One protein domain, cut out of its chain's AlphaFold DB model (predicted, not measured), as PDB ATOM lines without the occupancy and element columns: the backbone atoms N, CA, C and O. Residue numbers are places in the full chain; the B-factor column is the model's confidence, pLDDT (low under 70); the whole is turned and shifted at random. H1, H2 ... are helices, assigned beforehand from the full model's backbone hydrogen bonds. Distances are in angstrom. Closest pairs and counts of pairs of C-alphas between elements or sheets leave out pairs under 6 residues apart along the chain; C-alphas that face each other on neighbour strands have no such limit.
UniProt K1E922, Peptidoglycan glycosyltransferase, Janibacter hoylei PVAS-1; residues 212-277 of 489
ATOM      1  N   ASP A 212     -21.686  -3.401  14.798       96.25
ATOM      2  CA  ASP A 212     -20.458  -2.657  14.522       96.25
ATOM      3  C   ASP A 212     -20.793  -1.368  13.750       96.25
ATOM      4  O   ASP A 212     -21.889  -1.214  13.206       96.25
ATOM      5  N   VAL A 213     -19.902  -0.376  13.784       97.25
ATOM      6  CA  VAL A 213     -20.139   0.940  13.163       97.25
ATOM      7  C   VAL A 213     -20.307   0.847  11.644       97.25
ATOM      8  O   VAL A 213     -21.068   1.619  11.068       97.25
ATOM      9  N   GLU A 214     -19.660  -0.133  11.014       97.69
ATOM     10  CA  GLU A 214     -19.740  -0.404   9.575       97.69
ATOM     11  C   GLU A 214     -21.140  -0.807   9.113       97.69
ATOM     12  O   GLU A 214     -21.538  -0.501   7.992       97.69
ATOM     13  N   ASP A 215     -21.905  -1.451   9.996       98.12
ATOM     14  CA  ASP A 215     -23.239  -1.980   9.696       98.12
ATOM     15  C   ASP A 215     -24.361  -0.969   9.989       98.12
ATOM     16  O   ASP A 215     -25.556  -1.302   9.947       98.12
ATOM     17  N   LEU A 216     -23.999   0.262  10.357       98.50
ATOM     18  CA  LEU A 216     -24.968   1.321  10.599       98.50
ATOM     19  C   LEU A 216     -25.621   1.749   9.290       98.50
ATOM     20  O   LEU A 216     -24.959   2.022   8.296       98.50
ATOM     21  N   THR A 217     -26.937   1.895   9.316       98.44
ATOM     22  CA  THR A 217     -27.713   2.493   8.221       98.44
ATOM     23  C   THR A 217     -27.677   4.031   8.273       98.44
ATOM     24  O   THR A 217     -27.362   4.598   9.326       98.44
ATOM     25  N   PRO A 218     -28.068   4.747   7.195       98.12
ATOM     26  CA  PRO A 218     -28.203   6.209   7.225       98.12
ATOM     27  C   PRO A 218     -29.128   6.702   8.344       98.12
ATOM     28  O   PRO A 218     -28.789   7.634   9.073       98.12
ATOM     29  N   SER A 219     -30.259   6.020   8.547       98.31
ATOM     30  CA  SER A 219     -31.202   6.319   9.628       98.31
ATOM     31  C   SER A 219     -30.578   6.176  11.022       98.31
ATOM     32  O   SER A 219     -30.806   7.027  11.882       98.31
ATOM     33  N   GLU A 220     -29.790   5.125  11.260       98.56
ATOM     34  CA  GLU A 220     -29.118   4.893  12.548       98.56
ATOM     35  C   GLU A 220     -27.981   5.896  12.790       98.56
ATOM     36  O   GLU A 220     -27.875   6.435  13.894       98.56
ATOM     37  N   GLY A 221     -27.195   6.221  11.755       98.38
ATOM     38  CA  GLY A 221     -26.175   7.274  11.810       98.38
ATOM     39  C   GLY A 221     -26.769   8.647  12.137       98.38
ATOM     40  O   GLY A 221     -26.277   9.338  13.029       98.38
ATOM     41  N   ALA A 222     -27.889   9.007  11.501       98.38
ATOM     42  CA  ALA A 222     -28.613  10.246  11.785       98.38
ATOM     43  C   ALA A 222     -29.165  10.306  13.217       98.38
ATOM     44  O   ALA A 222     -29.169  11.376  13.835       98.38
ATOM     45  N   LEU A 223     -29.593   9.170  13.784       98.44
ATOM     46  CA  LEU A 223     -30.019   9.134  15.183       98.44
ATOM     47  C   LEU A 223     -28.823   9.359  16.117       98.44
ATOM     48  O   LEU A 223     -28.910  10.203  17.005       98.44
ATOM     49  N   LEU A 224     -27.688   8.688  15.901       98.19
ATOM     50  CA  LEU A 224     -26.487   8.908  16.721       98.19
ATOM     51  C   LEU A 224     -25.987  10.360  16.641       98.19
ATOM     52  O   LEU A 224     -25.675  10.952  17.675       98.19
ATOM     53  N   ALA A 225     -25.998  10.964  15.450       96.88
ATOM     54  CA  ALA A 225     -25.676  12.380  15.251       96.88
ATOM     55  C   ALA A 225     -26.685  13.334  15.928       96.88
ATOM     56  O   ALA A 225     -26.355  14.468  16.272       96.88
ATOM     57  N   SER A 226     -27.916  12.882  16.172       95.38
ATOM     58  CA  SER A 226     -28.911  13.648  16.931       95.38
ATOM     59  C   SER A 226     -28.635  13.599  18.436       95.38
ATOM     60  O   SER A 226     -28.694  14.630  19.111       95.38
ATOM     61  N   VAL A 227     -28.280  12.419  18.948       93.00
ATOM     62  CA  VAL A 227     -28.111  12.142  20.383       93.00
ATOM     63  C   VAL A 227     -26.979  12.956  21.015       93.00
ATOM     64  O   VAL A 227     -27.123  13.439  22.140       93.00
ATOM     65  N   ILE A 228     -25.874  13.180  20.297       90.25
ATOM     66  CA  ILE A 228     -24.681  13.868  20.830       90.25
ATOM     67  C   ILE A 228     -24.940  15.284  21.363       90.25
ATOM     68  O   ILE A 228     -24.219  15.746  22.251       90.25
ATOM     69  N   ARG A 229     -25.980  15.974  20.874       85.56
ATOM     70  CA  ARG A 229     -26.341  17.320  21.345       85.56
ATOM     71  C   ARG A 229     -26.753  17.323  22.816       85.56
ATOM     72  O   ARG A 229     -26.525  18.304  23.522       85.56
ATOM     73  N   GLY A 230     -27.371  16.241  23.267       87.25
ATOM     74  CA  GLY A 230     -27.865  16.089  24.625       87.25
ATOM     75  C   GLY A 230     -28.305  14.651  24.843       87.25
ATOM     76  O   GLY A 230     -29.489  14.370  24.683       87.25
ATOM     77  N   PRO A 231     -27.395  13.736  25.213       87.75
ATOM     78  CA  PRO A 231     -27.716  12.315  25.201       87.75
ATOM     79  C   PRO A 231     -28.923  11.923  26.054       87.75
ATOM     80  O   PRO A 231     -29.707  11.082  25.646       87.75
ATOM     81  N   SER A 232     -29.134  12.585  27.194       82.50
ATOM     82  CA  SER A 232     -30.318  12.362  28.038       82.50
ATOM     83  C   SER A 232     -31.611  12.979  27.483       82.50
ATOM     84  O   SER A 232     -32.692  12.561  27.879       82.50
ATOM     85  N   LEU A 233     -31.515  13.973  26.596       87.06
ATOM     86  CA  LEU A 233     -32.663  14.654  25.979       87.06
ATOM     87  C   LEU A 233     -33.123  13.971  24.689       87.06
ATOM     88  O   LEU A 233     -34.287  14.069  24.327       87.06
ATOM     89  N   TYR A 234     -32.202  13.311  23.991       92.19
ATOM     90  CA  TYR A 234     -32.424  12.761  22.655       92.19
ATOM     91  C   TYR A 234     -32.321  11.227  22.615       92.19
ATOM     92  O   TYR A 234     -32.291  10.653  21.531       92.19
ATOM     93  N   ASP A 235     -32.242  10.544  23.762       93.38
ATOM     94  CA  ASP A 235     -32.302   9.081  23.807       93.38
ATOM     95  C   ASP A 235     -33.768   8.605  23.790       93.38
ATOM     96  O   ASP A 235     -34.455   8.712  24.811       93.38
ATOM     97  N   PRO A 236     -34.254   8.021  22.675       94.00
ATOM     98  CA  PRO A 236     -35.656   7.624  22.535       94.00
ATOM     99  C   PRO A 236     -36.070   6.492  23.487       94.00
ATOM    100  O   PRO A 236     -37.250   6.205  23.639       94.00
ATOM    101  N   ALA A 237     -35.127   5.816  24.148       91.06
ATOM    102  CA  ALA A 237     -35.472   4.782  25.116       91.06
ATOM    103  C   ALA A 237     -35.761   5.319  26.529       91.06
ATOM    104  O   ALA A 237     -36.064   4.521  27.419       91.06
ATOM    105  N   LEU A 238     -35.639   6.633  26.754       86.31
ATOM    106  CA  LEU A 238     -35.903   7.264  28.051       86.31
ATOM    107  C   LEU A 238     -37.343   7.773  28.208       86.31
ATOM    108  O   LEU A 238     -37.767   7.994  29.341       86.31
ATOM    109  N   GLY A 239     -38.105   7.903  27.118       90.31
ATOM    110  CA  GLY A 239     -39.500   8.334  27.165       90.31
ATOM    111  C   GLY A 239     -40.023   8.873  25.833       90.31
ATOM    112  O   GLY A 239     -39.288   8.985  24.845       90.31
ATOM    113  N   GLU A 240     -41.318   9.192  25.809       93.38
ATOM    114  CA  GLU A 240     -42.003   9.737  24.627       93.38
ATOM    115  C   GLU A 240     -41.475  11.130  24.267       93.38
ATOM    116  O   GLU A 240     -41.116  11.356  23.116       93.38
ATOM    117  N   GLU A 241     -41.290  12.014  25.253       94.19
ATOM    118  CA  GLU A 241     -40.725  13.357  25.044       94.19
ATOM    119  C   GLU A 241     -39.339  13.293  24.380       94.19
ATOM    120  O   GLU A 241     -39.068  13.975  23.391       94.19
ATOM    121  N   GLN A 242     -38.460  12.413  24.868       93.75
ATOM    122  CA  GLN A 242     -37.128  12.226  24.290       93.75
ATOM    123  C   GLN A 242     -37.204  11.632  22.883       93.75
ATOM    124  O   GLN A 242     -36.388  11.969  22.025       93.75
ATOM    125  N   THR A 243     -38.191  10.772  22.621       95.88
ATOM    126  CA  THR A 243     -38.436  10.215  21.287       95.88
ATOM    127  C   THR A 243     -38.880  11.294  20.305       95.88
ATOM    128  O   THR A 243     -38.384  11.326  19.179       95.88
ATOM    129  N   GLU A 244     -39.762  12.205  20.713       96.38
ATOM    130  CA  GLU A 244     -40.207  13.332  19.889       96.38
ATOM    131  C   GLU A 244     -39.046  14.279  19.563       96.38
ATOM    132  O   GLU A 244     -38.809  14.598  18.391       96.38
ATOM    133  N   LEU A 245     -38.254  14.653  20.575       94.56
ATOM    134  CA  LEU A 245     -37.054  15.475  20.402       94.56
ATOM    135  C   LEU A 245     -36.038  14.799  19.470       94.56
ATOM    136  O   LEU A 245     -35.505  15.440  18.557       94.56
ATOM    137  N   ALA A 246     -35.788  13.500  19.665       96.19
ATOM    138  CA  ALA A 246     -34.898  12.707  18.820       96.19
ATOM    139  C   ALA A 246     -35.403  12.627  17.380       96.19
ATOM    140  O   ALA A 246     -34.616  12.793  16.455       96.19
ATOM    141  N   THR A 247     -36.706  12.428  17.179       97.31
ATOM    142  CA  THR A 247     -37.325  12.326  15.851       97.31
ATOM    143  C   THR A 247     -37.246  13.649  15.097       97.31
ATOM    144  O   THR A 247     -36.882  13.671  13.921       97.31
ATOM    145  N   SER A 248     -37.534  14.767  15.765       95.56
ATOM    146  CA  SER A 248     -37.406  16.101  15.169       95.56
ATOM    147  C   SER A 248     -35.968  16.367  14.715       95.56
ATOM    148  O   SER A 248     -35.727  16.739  13.563       95.56
ATOM    149  N   ARG A 249     -34.989  16.087  15.585       95.25
ATOM    150  CA  ARG A 249     -33.572  16.281  15.256       95.25
ATOM    151  C   ARG A 249     -33.084  15.303  14.186       95.25
ATOM    152  O   ARG A 249     -32.346  15.716  13.301       95.25
ATOM    153  N   TRP A 250     -33.550  14.060  14.202       97.75
ATOM    154  CA  TRP A 250     -33.255  13.060  13.178       97.75
ATOM    155  C   TRP A 250     -33.721  13.511  11.789       97.75
ATOM    156  O   TRP A 250     -32.949  13.433  10.834       97.75
ATOM    157  N   ASN A 251     -34.930  14.076  11.686       97.44
ATOM    158  CA  ASN A 251     -35.412  14.677  10.441       97.44
ATOM    159  C   ASN A 251     -34.513  15.836   9.993       97.44
ATOM    160  O   ASN A 251     -34.083  15.844   8.847       97.44
ATOM    161  N   TYR A 252     -34.145  16.746  10.903       94.88
ATOM    162  CA  TYR A 252     -33.215  17.844  10.602       94.88
ATOM    163  C   TYR A 252     -31.875  17.352  10.034       94.88
ATOM    164  O   TYR A 252     -31.334  17.963   9.109       94.88
ATOM    165  N   VAL A 253     -31.324  16.259  10.577       96.75
ATOM    166  CA  VAL A 253     -30.065  15.680  10.084       96.75
ATOM    167  C   VAL A 253     -30.237  15.143   8.670       96.75
ATOM    168  O   VAL A 253     -29.451  15.496   7.793       96.75
ATOM    169  N   LEU A 254     -31.272  14.337   8.432       98.19
ATOM    170  CA  LEU A 254     -31.512  13.748   7.120       98.19
ATOM    171  C   LEU A 254     -31.847  14.802   6.054       98.19
ATOM    172  O   LEU A 254     -31.333  14.729   4.942       98.19
ATOM    173  N   ASP A 255     -32.645  15.814   6.395       96.94
ATOM    174  CA  ASP A 255     -32.930  16.948   5.508       96.94
ATOM    175  C   ASP A 255     -31.637  17.717   5.201       96.94
ATOM    176  O   ASP A 255     -31.370  18.083   4.061       96.94
ATOM    177  N   GLY A 256     -30.763  17.866   6.201       95.69
ATOM    178  CA  GLY A 256     -29.428  18.420   6.014       95.69
ATOM    179  C   GLY A 256     -28.536  17.599   5.082       95.69
ATOM    180  O   GLY A 256     -27.764  18.190   4.333       95.69
ATOM    181  N   MET A 257     -28.639  16.269   5.092       98.00
ATOM    182  CA  MET A 257     -27.918  15.416   4.140       98.00
ATOM    183  C   MET A 257     -28.437  15.616   2.711       98.00
ATOM    184  O   MET A 257     -27.631  15.669   1.782       98.00
ATOM    185  N   VAL A 258     -29.749  15.804   2.535       98.12
ATOM    186  CA  VAL A 258     -30.344  16.141   1.230       98.12
ATOM    187  C   VAL A 258     -29.891  17.516   0.749       98.12
ATOM    188  O   VAL A 258     -29.441  17.645  -0.388       98.12
ATOM    189  N   ASP A 259     -29.915  18.527   1.621       95.88
ATOM    190  CA  ASP A 259     -29.454  19.888   1.309       95.88
ATOM    191  C   ASP A 259     -27.993  19.928   0.832       95.88
ATOM    192  O   ASP A 259     -27.602  20.828   0.089       95.88
ATOM    193  N   GLN A 260     -27.153  19.013   1.327       96.19
ATOM    194  CA  GLN A 260     -25.744  18.904   0.935       96.19
ATOM    195  C   GLN A 260     -25.516  17.983  -0.271       96.19
ATOM    196  O   GLN A 260     -24.389  17.886  -0.749       96.19
ATOM    197  N   GLY A 261     -26.560  17.323  -0.783       97.25
ATOM    198  CA  GLY A 261     -26.445  16.357  -1.876       97.25
ATOM    199  C   GLY A 261     -25.804  15.027  -1.469       97.25
ATOM    200  O   GLY A 261     -25.400  14.261  -2.336       97.25
ATOM    201  N   TRP A 262     -25.714  14.739  -0.168       97.69
ATOM    202  CA  TRP A 262     -25.197  13.474   0.374       97.69
ATOM    203  C   TRP A 262     -26.263  12.377   0.468       97.69
ATOM    204  O   TRP A 262     -25.951  11.236   0.797       97.69
ATOM    205  N   MET A 263     -27.523  12.733   0.225       97.81
ATOM    206  CA  MET A 263     -28.669  11.832   0.159       97.81
ATOM    207  C   MET A 263     -29.669  12.401  -0.848       97.81
ATOM    208  O   MET A 263     -29.891  13.609  -0.898       97.81
ATOM    209  N   THR A 264     -30.301  11.557  -1.654       98.12
ATOM    210  CA  THR A 264     -31.377  11.995  -2.550       98.12
ATOM    211  C   THR A 264     -32.701  12.147  -1.798       98.12
ATOM    212  O   THR A 264     -32.945  11.506  -0.776       98.12
ATOM    213  N   ALA A 265     -33.622  12.954  -2.332       97.56
ATOM    214  CA  ALA A 265     -34.964  13.086  -1.757       97.56
ATOM    215  C   ALA A 265     -35.746  11.752  -1.735       97.56
ATOM    216  O   ALA A 265     -36.569  11.540  -0.847       97.56
ATOM    217  N   SER A 266     -35.471  10.844  -2.683       97.50
ATOM    218  CA  SER A 266     -36.079   9.507  -2.712       97.50
ATOM    219  C   SER A 266     -35.563   8.643  -1.562       97.50
ATOM    220  O   SER A 266     -36.357   8.150  -0.766       97.50
ATOM    221  N   GLU A 267     -34.240   8.540  -1.402       97.25
ATOM    222  CA  GLU A 267     -33.629   7.794  -0.291       97.25
ATOM    223  C   GLU A 267     -34.068   8.355   1.064       97.25
ATOM    224  O   GLU A 267     -34.346   7.599   1.997       97.25
ATOM    225  N   ARG A 268     -34.188   9.685   1.168       97.75
ATOM    226  CA  ARG A 268     -34.698  10.384   2.351       97.75
ATOM    227  C   ARG A 268     -36.115   9.959   2.731       97.75
ATOM    228  O   ARG A 268     -36.400   9.842   3.926       97.75
ATOM    229  N   ALA A 269     -36.992   9.770   1.746       97.19
ATOM    230  CA  ALA A 269     -38.382   9.368   1.958       97.19
ATOM    231  C   ALA A 269     -38.512   7.901   2.405       97.19
ATOM    232  O   ALA A 269     -39.483   7.541   3.069       97.19
ATOM    233  N   GLU A 270     -37.527   7.063   2.082       97.25
ATOM    234  CA  GLU A 270     -37.475   5.656   2.494       97.25
ATOM    235  C   GLU A 270     -36.976   5.469   3.935       97.25
ATOM    236  O   GLU A 270     -37.231   4.429   4.552       97.25
ATOM    237  N   GLN A 271     -36.286   6.473   4.492       97.94
ATOM    238  CA  GLN A 271     -35.750   6.413   5.848       97.94
ATOM    239  C   GLN A 271     -36.868   6.329   6.889       97.94
ATOM    240  O   GLN A 271     -37.873   7.039   6.836       97.94
ATOM    241  N   LYS A 272     -36.660   5.480   7.896       97.56
ATOM    242  CA  LYS A 272     -37.586   5.293   9.017       97.56
ATOM    243  C   LYS A 272     -36.839   5.489  10.317       97.56
ATOM    244  O   LYS A 272     -35.699   5.047  10.447       97.56
ATOM    245  N   PHE A 273     -37.507   6.104  11.292       97.50
ATOM    246  CA  PHE A 273     -36.912   6.309  12.604       97.50
ATOM    247  C   PHE A 273     -36.484   4.953  13.200       97.50
ATOM    248  O   PHE A 273     -37.317   4.043  13.318       97.50
ATOM    249  N   PRO A 274     -35.192   4.768  13.520       96.56
ATOM    250  CA  PRO A 274     -34.671   3.458  13.873       96.56
ATOM    251  C   PRO A 274     -35.076   3.071  15.298       96.56
ATOM    252  O   PRO A 274     -35.128   3.895  16.212       96.56
ATOM    253  N   LYS A 275     -35.325   1.776  15.515       94.12
ATOM    254  CA  LYS A 275     -35.579   1.242  16.858       94.12
ATOM    255  C   LYS A 275     -34.257   1.068  17.596       94.12
ATOM    256  O   LYS A 275     -33.364   0.381  17.107       94.12
ATOM    257  N   THR A 276     -34.158   1.625  18.798       95.00
ATOM    258  CA  THR A 276     -32.994   1.418  19.666       95.00
ATOM    259  C   THR A 276     -33.223   0.249  20.619       95.00
ATOM    260  O   THR A 276     -34.354  -0.124  20.941       95.00
ATOM    261  N   LYS A 277     -32.134  -0.354  21.091       92.31
ATOM    262  CA  LYS A 277     -32.168  -1.268  22.234       92.31
ATOM    263  C   LYS A 277     -32.483  -0.481  23.503       92.31
ATOM    264  O   LYS A 277     -32.106   0.683  23.619       92.31
TER     265      LYS A 277
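AT A GLANCE: This is residues 212 to 277 of the 489 residues of the protein "Peptidoglycan glycosyltransferase" of Janibacter hoylei PVAS-1 (UniProt K1E922). One long helix, H3, runs along one side of the domain, and H1 crosses its middle at a steep angle, while the short H2 packs on H3 near the end where H3 begins. At the other end of H3 the chain folds back into the short H4, and residues 271 to 277, with no named element, run back from H4 toward the end where H3 begins. The printed part has 66 residues with four named helices, H1, H2, H3 and H4 in that order, and no named strand, and its class is all helix. It is compact, with a radius of gyration of the C-alphas of 11.6 A and spans of 32 by 25 by 19 A.

IN THESE COORDINATES: The printed part begins at Asp 212, and residues 212 to 217 come before the first named helix. H1 is residues 218 to 227, beginning at C-alpha 218 at (-28.203, 6.209, 7.225) and measuring 14.4 A from first to last C-alpha. H2 is residues 231 to 234, 5.4 A long. H3 is residues 240 to 259, 28.4 A long, from C-alpha 240 at (-42.003, 9.737, 24.627) to C-alpha 259 at (-29.454, 19.888, 1.309). H4 is residues 265 to 270, 8.9 A long, and its last C-alpha is at (-37.475, 5.656, 2.494).

HOW THE PARTS SIT: H3 is the hub and touches the three other helices. H1 touches H3 at a steep tilt of 58 degrees, opposite ways; the closest C-alphas are those of Leu 223 and Trp 250, 5.5 A apart, and H3 takes part with residues 246 to 254 alone. H2 touches residues 242 to 246 of H3 alone, with the C-alphas of Tyr 234 and Ala 246 closest at 4.6 A. H1 and H2 touch only at the corner by their link, and only just, with 3 pairs of C-alphas within 8 A, the closest being those of Val 227 and Tyr 234 at 4.9 A. H3 and H4 form a helical hairpin: they touch, with the C-alphas of Val 258 and Ala 265 closest at 6.3 A, and run opposite ways at a shallow tilt of 33 degrees, only just short of steep. H3 touches H4 with residues 254 to 258 alone. H4 is apart from H1 and from H2. In H1, H3 and H4 every O i to N i+4 pair is within hydrogen-bond range; H2, with four residues, is too short for such a pair.

THE WHOLE: The two C-alphas farthest apart are those of Gly 239 and Gly 261, at 32.8 A, and the C-alphas of Asp 212 and Lys 277, the first and last printed, are 14.1 A apart. The printed part has no cut. The links from H1 to H2, from H2 to H3 and from H3 to H4 are tight. The mean pLDDT of the printed part is 95.3, and no printed residue is under 70; H2 has a mean of 87.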